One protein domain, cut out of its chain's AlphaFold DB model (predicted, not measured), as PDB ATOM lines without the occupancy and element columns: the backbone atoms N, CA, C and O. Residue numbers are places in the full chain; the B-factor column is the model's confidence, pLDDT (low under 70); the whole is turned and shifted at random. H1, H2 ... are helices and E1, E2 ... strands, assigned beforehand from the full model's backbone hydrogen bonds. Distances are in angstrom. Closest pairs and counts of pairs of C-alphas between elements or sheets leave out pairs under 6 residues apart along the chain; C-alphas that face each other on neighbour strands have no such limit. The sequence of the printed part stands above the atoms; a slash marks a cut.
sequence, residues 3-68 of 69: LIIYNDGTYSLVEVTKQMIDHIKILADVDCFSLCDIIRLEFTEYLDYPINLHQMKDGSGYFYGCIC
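AT A GLANCE: This is residues 3 to 68 of the 69 residues of an uncharacterized protein of Flavobacteriaceae bacterium (UniProt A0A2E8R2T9). A strongly twisted sheet of five strands makes a wall with one helix, H2, packed over its strand E5 and running along it. The hairpin of E1 and E2 makes one side of the sheet and the hairpin of E3 and E4 the other, with E5 between them, while the short helix H1 and the loop of residues 22 to 31 lie off the sheet. The printed part has 66 residues, with two named helices and five named strands in the order E1, E2, H1, H2, E3, E4, E5. The sheet's order is E2, E1, E5, E4, E3, antiparallel throughout, and the class is mixed, helices and strands, in two layers, a helix on one face of a sheet. The whole is compact, with a radius of gyration of the C-alphas of 12.2 A, yet elongated in outline, spanning 36 by 23 by 19 A.

HOW THE PARTS SIT: E1, residues 3 to 7, and E2, residues 10 to 15, form an antiparallel hairpin at 148 degrees, with N 5 and O 12 2.9 A apart, within hydrogen-bond range. E1 is also the antiparallel neighbour of E5, residues 62 to 67, at 151 degrees, with N 4 and O 65 at 2.8 A. H1, residues 18 to 21, is not on the sheet. H2, residues 32 to 43, is on the sheet at a height of 8.5 A, only just over E5 alone; it runs along the strands, at 19 degrees to E5 on the local plane. The closest C-alphas of H2 and E5, those of Cys 36 and Cys 66, are 6.0 A apart. H1 and H2 are near each other, with 7 pairs of C-alphas within 10 A. E3, residues 44 to 47, E4, residues 53 to 56, and E5 form a meander, each strand the antiparallel neighbour of the one before. E3 and E4 are a hairpin at 144 degrees, with N 45 and O 55 at 2.8 A, and E4 and E5 are another, with N 63 and O 54 at 2.8 A. E2 and E3 are the edge strands, and they are apart. In H2 every O i to N i+4 pair is within hydrogen-bond range; H1 is too short for such a pair.

IN THESE COORDINATES: E1, residues 3 to 7, begins at C-alpha 3 (38.070, 30.888, -27.044) and is 12.4 A long. E2, residues 10 to 15, measures 16.2 A, H1, residues 18 to 21, 5.4 A, and H2, residues 32 to 43, 15.9 A from C-alpha 32 (39.661, 30.060, -38.239). E3, residues 44 to 47, measures 9.2 A, E4, residues 53 to 56, 9.9 A, and E5, residues 62 to 67, 15.2 A, ending at C-alpha 67 (41.495, 26.824, -30.682).

THE WHOLE: The two C-alphas farthest apart, those of Gly 9 and Leu 27, are 37.3 A apart. The printed part has no cut and no long link. The mean pLDDT of the printed part is 95.2, and no printed residue is under 70.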
ATOM      1  N   LEU A   3      37.247  29.828 -27.615       97.06
ATOM      2  CA  LEU A   3      38.070  30.888 -27.044       97.06
ATOM      3  C   LEU A   3      38.770  30.353 -25.801       97.06
ATOM      4  O   LEU A   3      38.156  29.651 -25.000       97.06
ATOM      5  N   ILE A   4      40.034  30.716 -25.626       97.88
ATOM      6  CA  ILE A   4      40.786  30.467 -24.401       97.88
ATOM      7  C   ILE A   4      40.657  31.723 -23.544       97.88
ATOM      8  O   ILE A   4      41.242  32.761 -23.867       97.88
ATOM      9  N   ILE A   5      39.889  31.629 -22.463       98.12
ATOM     10  CA  ILE A   5      39.689  32.729 -21.518       98.12
ATOM     11  C   ILE A   5      40.393  32.394 -20.208       98.12
ATOM     12  O   ILE A   5      40.168  31.330 -19.632       98.12
ATOM     13  N   TYR A   6      41.234  33.307 -19.736       97.88
ATOM     14  CA  TYR A   6      41.841  33.237 -18.415       97.88
ATOM     15  C   TYR A   6      41.067  34.113 -17.438       97.88
ATOM     16  O   TYR A   6      40.921  35.319 -17.650       97.88
ATOM     17  N   ASN A   7      40.608  33.515 -16.348       96.88
ATOM     18  CA  ASN A   7      39.969  34.228 -15.255       96.88
ATOM     19  C   ASN A   7      40.336  33.556 -13.927       96.88
ATOM     20  O   ASN A   7      40.283  32.334 -13.816       96.88
ATOM     21  N   ASP A   8      40.746  34.364 -12.952       94.62
ATOM     22  CA  ASP A   8      41.058  33.947 -11.578       94.62
ATOM     23  C   ASP A   8      41.896  32.652 -11.467       94.62
ATOM     24  O   ASP A   8      41.494  31.644 -10.886       94.62
ATOM     25  N   GLY A   9      43.068  32.637 -12.112       96.38
ATOM     26  CA  GLY A   9      43.995  31.498 -12.050       96.38
ATOM     27  C   GLY A   9      43.628  30.305 -12.938       96.38
ATOM     28  O   GLY A   9      44.397  29.345 -12.994       96.38
ATOM     29  N   THR A  10      42.505  30.356 -13.657       97.50
ATOM     30  CA  THR A  10      41.987  29.229 -14.441       97.50
ATOM     31  C   THR A  10      41.820  29.589 -15.913       97.50
ATOM     32  O   THR A  10      41.337  30.667 -16.256       97.50
ATOM     33  N   TYR A  11      42.184  28.656 -16.793       97.38
ATOM     34  CA  TYR A  11      41.890  28.735 -18.223       97.38
ATOM     35  C   TYR A  11      40.625  27.941 -18.540       97.38
ATOM     36  O   TYR A  11      40.519  26.768 -18.183       97.38
ATOM     37  N   SER A  12      39.694  28.576 -19.244       97.06
ATOM     38  CA  SER A  12      38.446  27.974 -19.707       97.06
ATOM     39  C   SER A  12      38.374  27.998 -21.229       97.06
ATOM     40  O   SER A  12      38.821  28.957 -21.862       97.06
ATOM     41  N   LEU A  13      37.779  26.953 -21.805       96.94
ATOM     42  CA  LEU A  13      37.406  26.918 -23.215       96.94
ATOM     43  C   LEU A  13      35.943  27.326 -23.352       96.94
ATOM     44  O   LEU A  13      35.067  26.714 -22.743       96.94
ATOM     45  N   VAL A  14      35.693  28.363 -24.144       96.00
ATOM     46  CA  VAL A  14      34.348  28.882 -24.402       96.00
ATOM     47  C   VAL A  14      34.019  28.669 -25.869       96.00
ATOM     48  O   VAL A  14      34.686  29.213 -26.746       96.00
ATOM     49  N   GLU A  15      32.998  27.868 -26.153       96.00
ATOM     50  CA  GLU A  15      32.551  27.642 -27.525       96.00
ATOM     51  C   GLU A  15      32.002  28.938 -28.141       96.00
ATOM     52  O   GLU A  15      31.145  29.607 -27.564       96.00
ATOM     53  N   VAL A  16      32.483  29.286 -29.340       93.69
ATOM     54  CA  VAL A  16      31.933  30.413 -30.100       93.69
ATOM     55  C   VAL A  16      30.594  29.999 -30.699       93.69
ATOM     56  O   VAL A  16      30.535  29.131 -31.573       93.69
ATOM     57  N   THR A  17      29.518  30.643 -30.255       93.81
ATOM     58  CA  THR A  17      28.164  30.389 -30.765       93.81
ATOM     59  C   THR A  17      27.819  31.315 -31.932       93.81
ATOM     60  O   THR A  17      28.386  32.396 -32.074       93.81
ATOM     61  N   LYS A  18      26.835  30.925 -32.756       90.25
ATOM     62  CA  LYS A  18      26.321  31.788 -33.838       90.25
ATOM     63  C   LYS A  18      25.808  33.127 -33.297       90.25
ATOM     64  O   LYS A  18      26.212  34.169 -33.784       90.25
ATOM     65  N   GLN A  19      25.047  33.078 -32.203       93.19
ATOM     66  CA  GLN A  19      24.482  34.257 -31.537       93.19
ATOM     67  C   GLN A  19      25.540  35.293 -31.144       93.19
ATOM     68  O   GLN A  19      25.290  36.490 -31.251       93.19
ATOM     69  N   MET A  20      26.730  34.850 -30.723       91.12
ATOM     70  CA  MET A  20      27.828  35.766 -30.397       91.12
ATOM     71  C   MET A  20      28.262  36.577 -31.618       91.12
ATOM     72  O   MET A  20      28.481  37.776 -31.498       91.12
ATOM     73  N   ILE A  21      28.349  35.946 -32.790       91.69
ATOM     74  CA  ILE A  21      28.873  36.561 -34.017       91.69
ATOM     75  C   ILE A  21      27.782  37.104 -34.953       91.69
ATOM     76  O   ILE A  21      28.109  37.606 -36.022       91.69
ATOM     77  N   ASP A  22      26.501  37.059 -34.568       92.12
ATOM     78  CA  ASP A  22      25.372  37.458 -35.431       92.12
ATOM     79  C   ASP A  22      25.440  38.930 -35.895       92.12
ATOM     80  O   ASP A  22      24.923  39.279 -36.957       92.12
ATOM     81  N   HIS A  23      26.091  39.810 -35.125       92.00
ATOM     82  CA  HIS A  23      26.289  41.219 -35.492       92.00
ATOM     83  C   HIS A  23      27.516  41.451 -36.390       92.00
ATOM     84  O   HIS A  23      27.674  42.542 -36.947       92.00
ATOM     85  N   ILE A  24      28.365  40.437 -36.570       92.75
ATOM     86  CA  ILE A  24      29.585  40.506 -37.370       92.75
ATOM     87  C   ILE A  24      29.257  40.069 -38.798       92.75
ATOM     88  O   ILE A  24      28.988  38.902 -39.083       92.75
ATOM     89  N   LYS A  25      29.302  41.018 -39.737       90.38
ATOM     90  CA  LYS A  25      29.087  40.731 -41.160       90.38
ATOM     91  C   LYS A  25      30.389  40.288 -41.816       90.38
ATOM     92  O   LYS A  25      31.201  41.116 -42.221       90.38
ATOM     93  N   ILE A  26      30.555  38.979 -41.957       87.69
ATOM     94  CA  ILE A  26      31.670  38.374 -42.686       87.69
ATOM     95  C   ILE A  26      31.301  38.319 -44.178       87.69
ATOM     96  O   ILE A  26      30.367  37.622 -44.566       87.69
ATOM     97  N   LEU A  27      31.998  39.101 -45.010       88.94
ATOM     98  CA  LEU A  27      31.687  39.271 -46.443       88.94
ATOM     99  C   LEU A  27      32.515  38.371 -47.379       88.94
ATOM    100  O   LEU A  27      32.348  38.438 -48.595       88.94
ATOM    101  N   ALA A  28      33.415  37.562 -46.827       90.62
ATOM    102  CA  ALA A  28      34.293  36.656 -47.558       90.62
ATOM    103  C   ALA A  28      34.532  35.388 -46.734       90.62
ATOM    104  O   ALA A  28      34.349  35.406 -45.518       90.62
ATOM    105  N   ASP A  29      34.979  34.311 -47.373       89.31
ATOM    106  CA  ASP A  29      35.436  33.138 -46.631       89.31
ATOM    107  C   ASP A  29      36.652  33.518 -45.780       89.31
ATOM    108  O   ASP A  29      37.664  34.005 -46.287       89.31
ATOM    109  N   VAL A  30      36.532  33.310 -44.472       91.69
ATOM    110  CA  VAL A  30      37.601  33.532 -43.498       91.69
ATOM    111  C   VAL A  30      37.994  32.198 -42.892       91.69
ATOM    112  O   VAL A  30      37.142  31.366 -42.576       91.69
ATOM    113  N   ASP A  31      39.294  31.987 -42.723       93.31
ATOM    114  CA  ASP A  31      39.776  30.844 -41.965       93.31
ATOM    115  C   ASP A  31      39.588  31.063 -40.456       93.31
ATOM    116  O   ASP A  31      39.201  32.134 -39.975       93.31
ATOM    117  N   CYS A  32      39.846  30.013 -39.682       93.06
ATOM    118  CA  CYS A  32      39.661  30.060 -38.239       93.06
ATOM    119  C   CYS A  32      40.573  31.093 -37.546       93.06
ATOM    120  O   CYS A  32      40.160  31.707 -36.562       93.06
ATOM    121  N   PHE A  33      41.787  31.321 -38.058       93.75
ATOM    122  CA  PHE A  33      42.717  32.298 -37.484       93.75
ATOM    123  C   PHE A  33      42.243  33.730 -37.732       93.75
ATOM    124  O   PHE A  33      42.189  34.528 -36.800       93.75
ATOM    125  N   SER A  34      41.790  34.015 -38.950       94.94
ATOM    126  CA  SER A  34      41.189  35.294 -39.324       94.94
ATOM    127  C   SER A  34      39.930  35.568 -38.502       94.94
ATOM    128  O   SER A  34      39.744  36.677 -38.004       94.94
ATOM    129  N   LEU A  35      39.082  34.554 -38.286       93.50
ATOM    130  CA  LEU A  35      37.921  34.683 -37.405       93.50
ATOM    131  C   LEU A  35      38.330  34.942 -35.946       93.50
ATOM    132  O   LEU A  35      37.703  35.763 -35.281       93.50
ATOM    133  N   CYS A  36      39.392  34.296 -35.452       95.75
ATOM    134  CA  CYS A  36      39.919  34.553 -34.110       95.75
ATOM    135  C   CYS A  36      40.384  36.008 -33.950       95.75
ATOM    136  O   CYS A  36      40.091  36.640 -32.936       95.75
ATOM    137  N   ASP A  37      41.056  36.561 -34.962       95.81
ATOM    138  CA  ASP A  37      41.473  37.963 -34.967       95.81
ATOM    139  C   ASP A  37      40.285  38.926 -34.991       95.81
ATOM    140  O   ASP A  37      40.277  39.903 -34.240       95.81
ATOM    141  N   ILE A  38      39.259  38.632 -35.795       95.69
ATOM    142  CA  ILE A  38      38.016  39.412 -35.814       95.69
ATOM    143  C   ILE A  38      37.371  39.406 -34.423       95.69
ATOM    144  O   ILE A  38      37.028  40.465 -33.904       95.69
ATOM    145  N   ILE A  39      37.262  38.238 -33.785       95.25
ATOM    146  CA  ILE A  39      36.710  38.104 -32.432       95.25
ATOM    147  C   ILE A  39      37.545  38.892 -31.419       95.25
ATOM    148  O   ILE A  39      36.985  39.618 -30.599       95.25
ATOM    149  N   ARG A  40      38.877  38.793 -31.471       97.19
ATOM    150  CA  ARG A  40      39.758  39.557 -30.582       97.19
ATOM    151  C   ARG A  40      39.498  41.056 -30.723       97.19
ATOM    152  O   ARG A  40      39.319  41.731 -29.714       97.19
ATOM    153  N   LEU A  41      39.443  41.580 -31.947       96.56
ATOM    154  CA  LEU A  41      39.197  43.005 -32.191       96.56
ATOM    155  C   LEU A  41      37.790  43.449 -31.758       96.56
ATOM    156  O   LEU A  41      37.632  44.536 -31.201       96.56
ATOM    157  N   GLU A  42      36.777  42.614 -31.983       96.44
ATOM    158  CA  GLU A  42      35.384  42.957 -31.690       96.44
ATOM    159  C   GLU A  42      35.065  42.875 -30.191       96.44
ATOM    160  O   GLU A  42      34.468  43.795 -29.626       96.44
ATOM    161  N   PHE A  43      35.500  41.810 -29.515       96.94
ATOM    162  CA  PHE A  43      35.063  41.490 -28.151       96.94
ATOM    163  C   PHE A  43      36.052  41.867 -27.057       96.94
ATOM    164  O   PHE A  43      35.707  41.743 -25.881       96.94
ATOM    165  N   THR A  44      37.258  42.323 -27.397       98.19
ATOM    166  CA  THR A  44      38.275  42.662 -26.395       98.19
ATOM    167  C   THR A  44      38.720  44.113 -26.479       98.19
ATOM    168  O   THR A  44      38.592  44.774 -27.508       98.19
ATOM    169  N   GLU A  45      39.260  44.603 -25.375       98.12
ATOM    170  CA  GLU A  45      40.049  45.822 -25.293       98.12
ATOM    171  C   GLU A  45      41.494  45.439 -24.960       98.12
ATOM    172  O   GLU A  45      41.739  44.542 -24.151       98.12
ATOM    173  N   TYR A  46      42.462  46.084 -25.612       97.81
ATOM    174  CA  TYR A  46      43.867  45.883 -25.275       97.81
ATOM    175  C   TYR A  46      44.231  46.754 -24.075       97.81
ATOM    176  O   TYR A  46      44.235  47.980 -24.167       97.81
ATOM    177  N   LEU A  47      44.554  46.112 -22.957       97.19
ATOM    178  CA  LEU A  47      45.111  46.769 -21.788       97.19
ATOM    179  C   LEU A  47      46.618  46.893 -21.981       97.19
ATOM    180  O   LEU A  47      47.341  45.895 -21.953       97.19
ATOM    181  N   ASP A  48      47.072  48.125 -22.177       97.12
ATOM    182  CA  ASP A  48      48.480  48.462 -22.379       97.12
ATOM    183  C   ASP A  48      49.296  48.280 -21.076       97.12
ATOM    184  O   ASP A  48      48.862  47.649 -20.101       97.12
ATOM    185  N   TYR A  49      50.511  48.818 -21.047       93.88
ATOM    186  CA  TYR A  49      51.394  48.822 -19.896       93.88
ATOM    187  C   TYR A  49      50.665  49.230 -18.598       93.88
ATOM    188  O   TYR A  49      49.963  50.245 -18.570       93.88
ATOM    189  N   PRO A  50      50.871  48.498 -17.485       95.81
ATOM    190  CA  PRO A  50      51.809  47.381 -17.305       95.81
ATOM    191  C   PRO A  50      51.223  45.991 -17.609       95.81
ATOM    192  O   PRO A  50      51.920  44.996 -17.416       95.81
ATOM    193  N   ILE A  51      49.964  45.905 -18.045       94.69
ATOM    194  CA  ILE A  51      49.226  44.640 -18.145       94.69
ATOM    195  C   ILE A  51      49.591  43.900 -19.438       94.69
ATOM    196  O   ILE A  51      49.950  42.728 -19.374       94.69
ATOM    197  N   ASN A  52      49.570  44.591 -20.583       95.19
ATOM    198  CA  ASN A  52      49.871  44.047 -21.916       95.19
ATOM    199  C   ASN A  52      49.015  42.819 -22.304       95.19
ATOM    200  O   ASN A  52      49.539  41.839 -22.838       95.19
ATOM    201  N   LEU A  53      47.702  42.852 -22.042       96.50
ATOM    202  CA  LEU A  53      46.774  41.742 -22.316       96.50
ATOM    203  C   LEU A  53      45.486  42.228 -22.981       96.50
ATOM    204  O   LEU A  53      45.065  43.363 -22.794       96.50
ATOM    205  N   HIS A  54      44.812  41.333 -23.701       98.12
ATOM    206  CA  HIS A  54      43.453  41.571 -24.178       98.12
ATOM    207  C   HIS A  54      42.437  41.190 -23.092       98.12
ATOM    208  O   HIS A  54      42.400  40.042 -22.656       98.12
ATOM    209  N   GLN A  55      41.607  42.136 -22.658       97.75
ATOM    210  CA  GLN A  55      40.505  41.909 -21.723       97.75
ATOM    211  C   GLN A  55      39.181  41.847 -22.482       97.75
ATOM    212  O   GLN A  55      38.927  42.673 -23.352       97.75
ATOM    213  N   MET A  56      38.323  40.886 -22.151       97.75
ATOM    214  CA  MET A  56      36.976  40.805 -22.715       97.75
ATOM    215  C   MET A  56      36.145  42.025 -22.280       97.75
ATOM    216  O   MET A  56      36.098  42.344 -21.092       97.75
ATOM    217  N   LYS A  57      35.458  42.690 -23.221       97.38
ATOM    218  CA  LYS A  57      34.655  43.908 -22.967       97.38
ATOM    219  C   LYS A  57      33.496  43.687 -21.988       97.38
ATOM    220  O   LYS A  57      33.009  44.640 -21.391       97.38
ATOM    221  N   ASP A  58      33.047  42.445 -21.828       95.38
ATOM    222  CA  ASP A  58      32.005  42.048 -20.874       95.38
ATOM    223  C   ASP A  58      32.546  41.748 -19.462       95.38
ATOM    224  O   ASP A  58      31.775  41.423 -18.561       95.38
ATOM    225  N   GLY A  59      33.864  41.849 -19.258       95.62
ATOM    226  CA  GLY A  59      34.522  41.573 -17.983       95.62
ATOM    227  C   GLY A  59      34.688  40.086 -17.653       95.62
ATOM    228  O   GLY A  59      35.081  39.765 -16.534       95.62
ATOM    229  N   SER A  60      34.426  39.172 -18.593       95.44
ATOM    230  CA  SER A  60      34.509  37.718 -18.360       95.44
ATOM    231  C   SER A  60      35.927  37.188 -18.106       95.44
ATOM    232  O   SER A  60      36.085  36.082 -17.583       95.44
ATOM    233  N   GLY A  61      36.960  37.968 -18.436       97.12
ATOM    234  CA  GLY A  61      38.358  37.639 -18.170       97.12
ATOM    235  C   GLY A  61      39.308  38.184 -19.230       97.12
ATOM    236  O   GLY A  61      38.991  39.126 -19.961       97.12
ATOM    237  N   TYR A  62      40.487  37.576 -19.313       98.19
ATOM    238  CA  TYR A  62      41.503  37.890 -20.312       98.19
ATOM    239  C   TYR A  62      41.438  36.901 -21.469       98.19
ATOM    240  O   TYR A  62      41.460  35.685 -21.277       98.19
ATOM    241  N   PHE A  63      41.395  37.435 -22.680       98.06
ATOM    242  CA  PHE A  63      41.477  36.666 -23.907       98.06
ATOM    243  C   PHE A  63      42.922  36.224 -24.154       98.06
ATOM    244  O   PHE A  63      43.818  37.060 -24.287       98.06
ATOM    245  N   TYR A  64      43.143  34.913 -24.248       96.75
ATOM    246  CA  TYR A  64      44.460  34.324 -24.514       96.75
ATOM    247  C   TYR A  64      44.633  33.822 -25.949       96.75
ATOM    248  O   TYR A  64      45.760  33.653 -26.409       96.75
ATOM    249  N   GLY A  65      43.538  33.573 -26.667       96.50
ATOM    250  CA  GLY A  65      43.571  33.075 -28.038       96.50
ATOM    251  C   GLY A  65      42.354  32.226 -28.369       96.50
ATOM    252  O   GLY A  65      41.383  32.188 -27.615       96.50
ATOM    253  N   CYS A  66      42.424  31.512 -29.491       97.00
ATOM    254  CA  CYS A  66      41.391  30.569 -29.900       97.00
ATOM    255  C   CYS A  66      41.988  29.223 -30.315       97.00
ATOM    256  O   CYS A  66      43.116  29.155 -30.804       97.00
ATOM    257  N   ILE A  67      41.193  28.164 -30.184       96.00
ATOM    258  CA  ILE A  67      41.495  26.824 -30.682       96.00
ATOM    259  C   ILE A  67      40.643  26.542 -31.918       96.00
ATOM    260  O   ILE A  67      39.406  26.533 -31.871       96.00
ATOM    261  N   CYS A  68      41.333  26.278 -33.024       91.88
ATOM    262  CA  CYS A  68      40.761  25.777 -34.265       91.88
ATOM    263  C   CYS A  68      40.656  24.248 -34.205       91.88
ATOM    264  O   CYS A  68      41.590  23.594 -33.745       91.88
TER     265      CYS A  68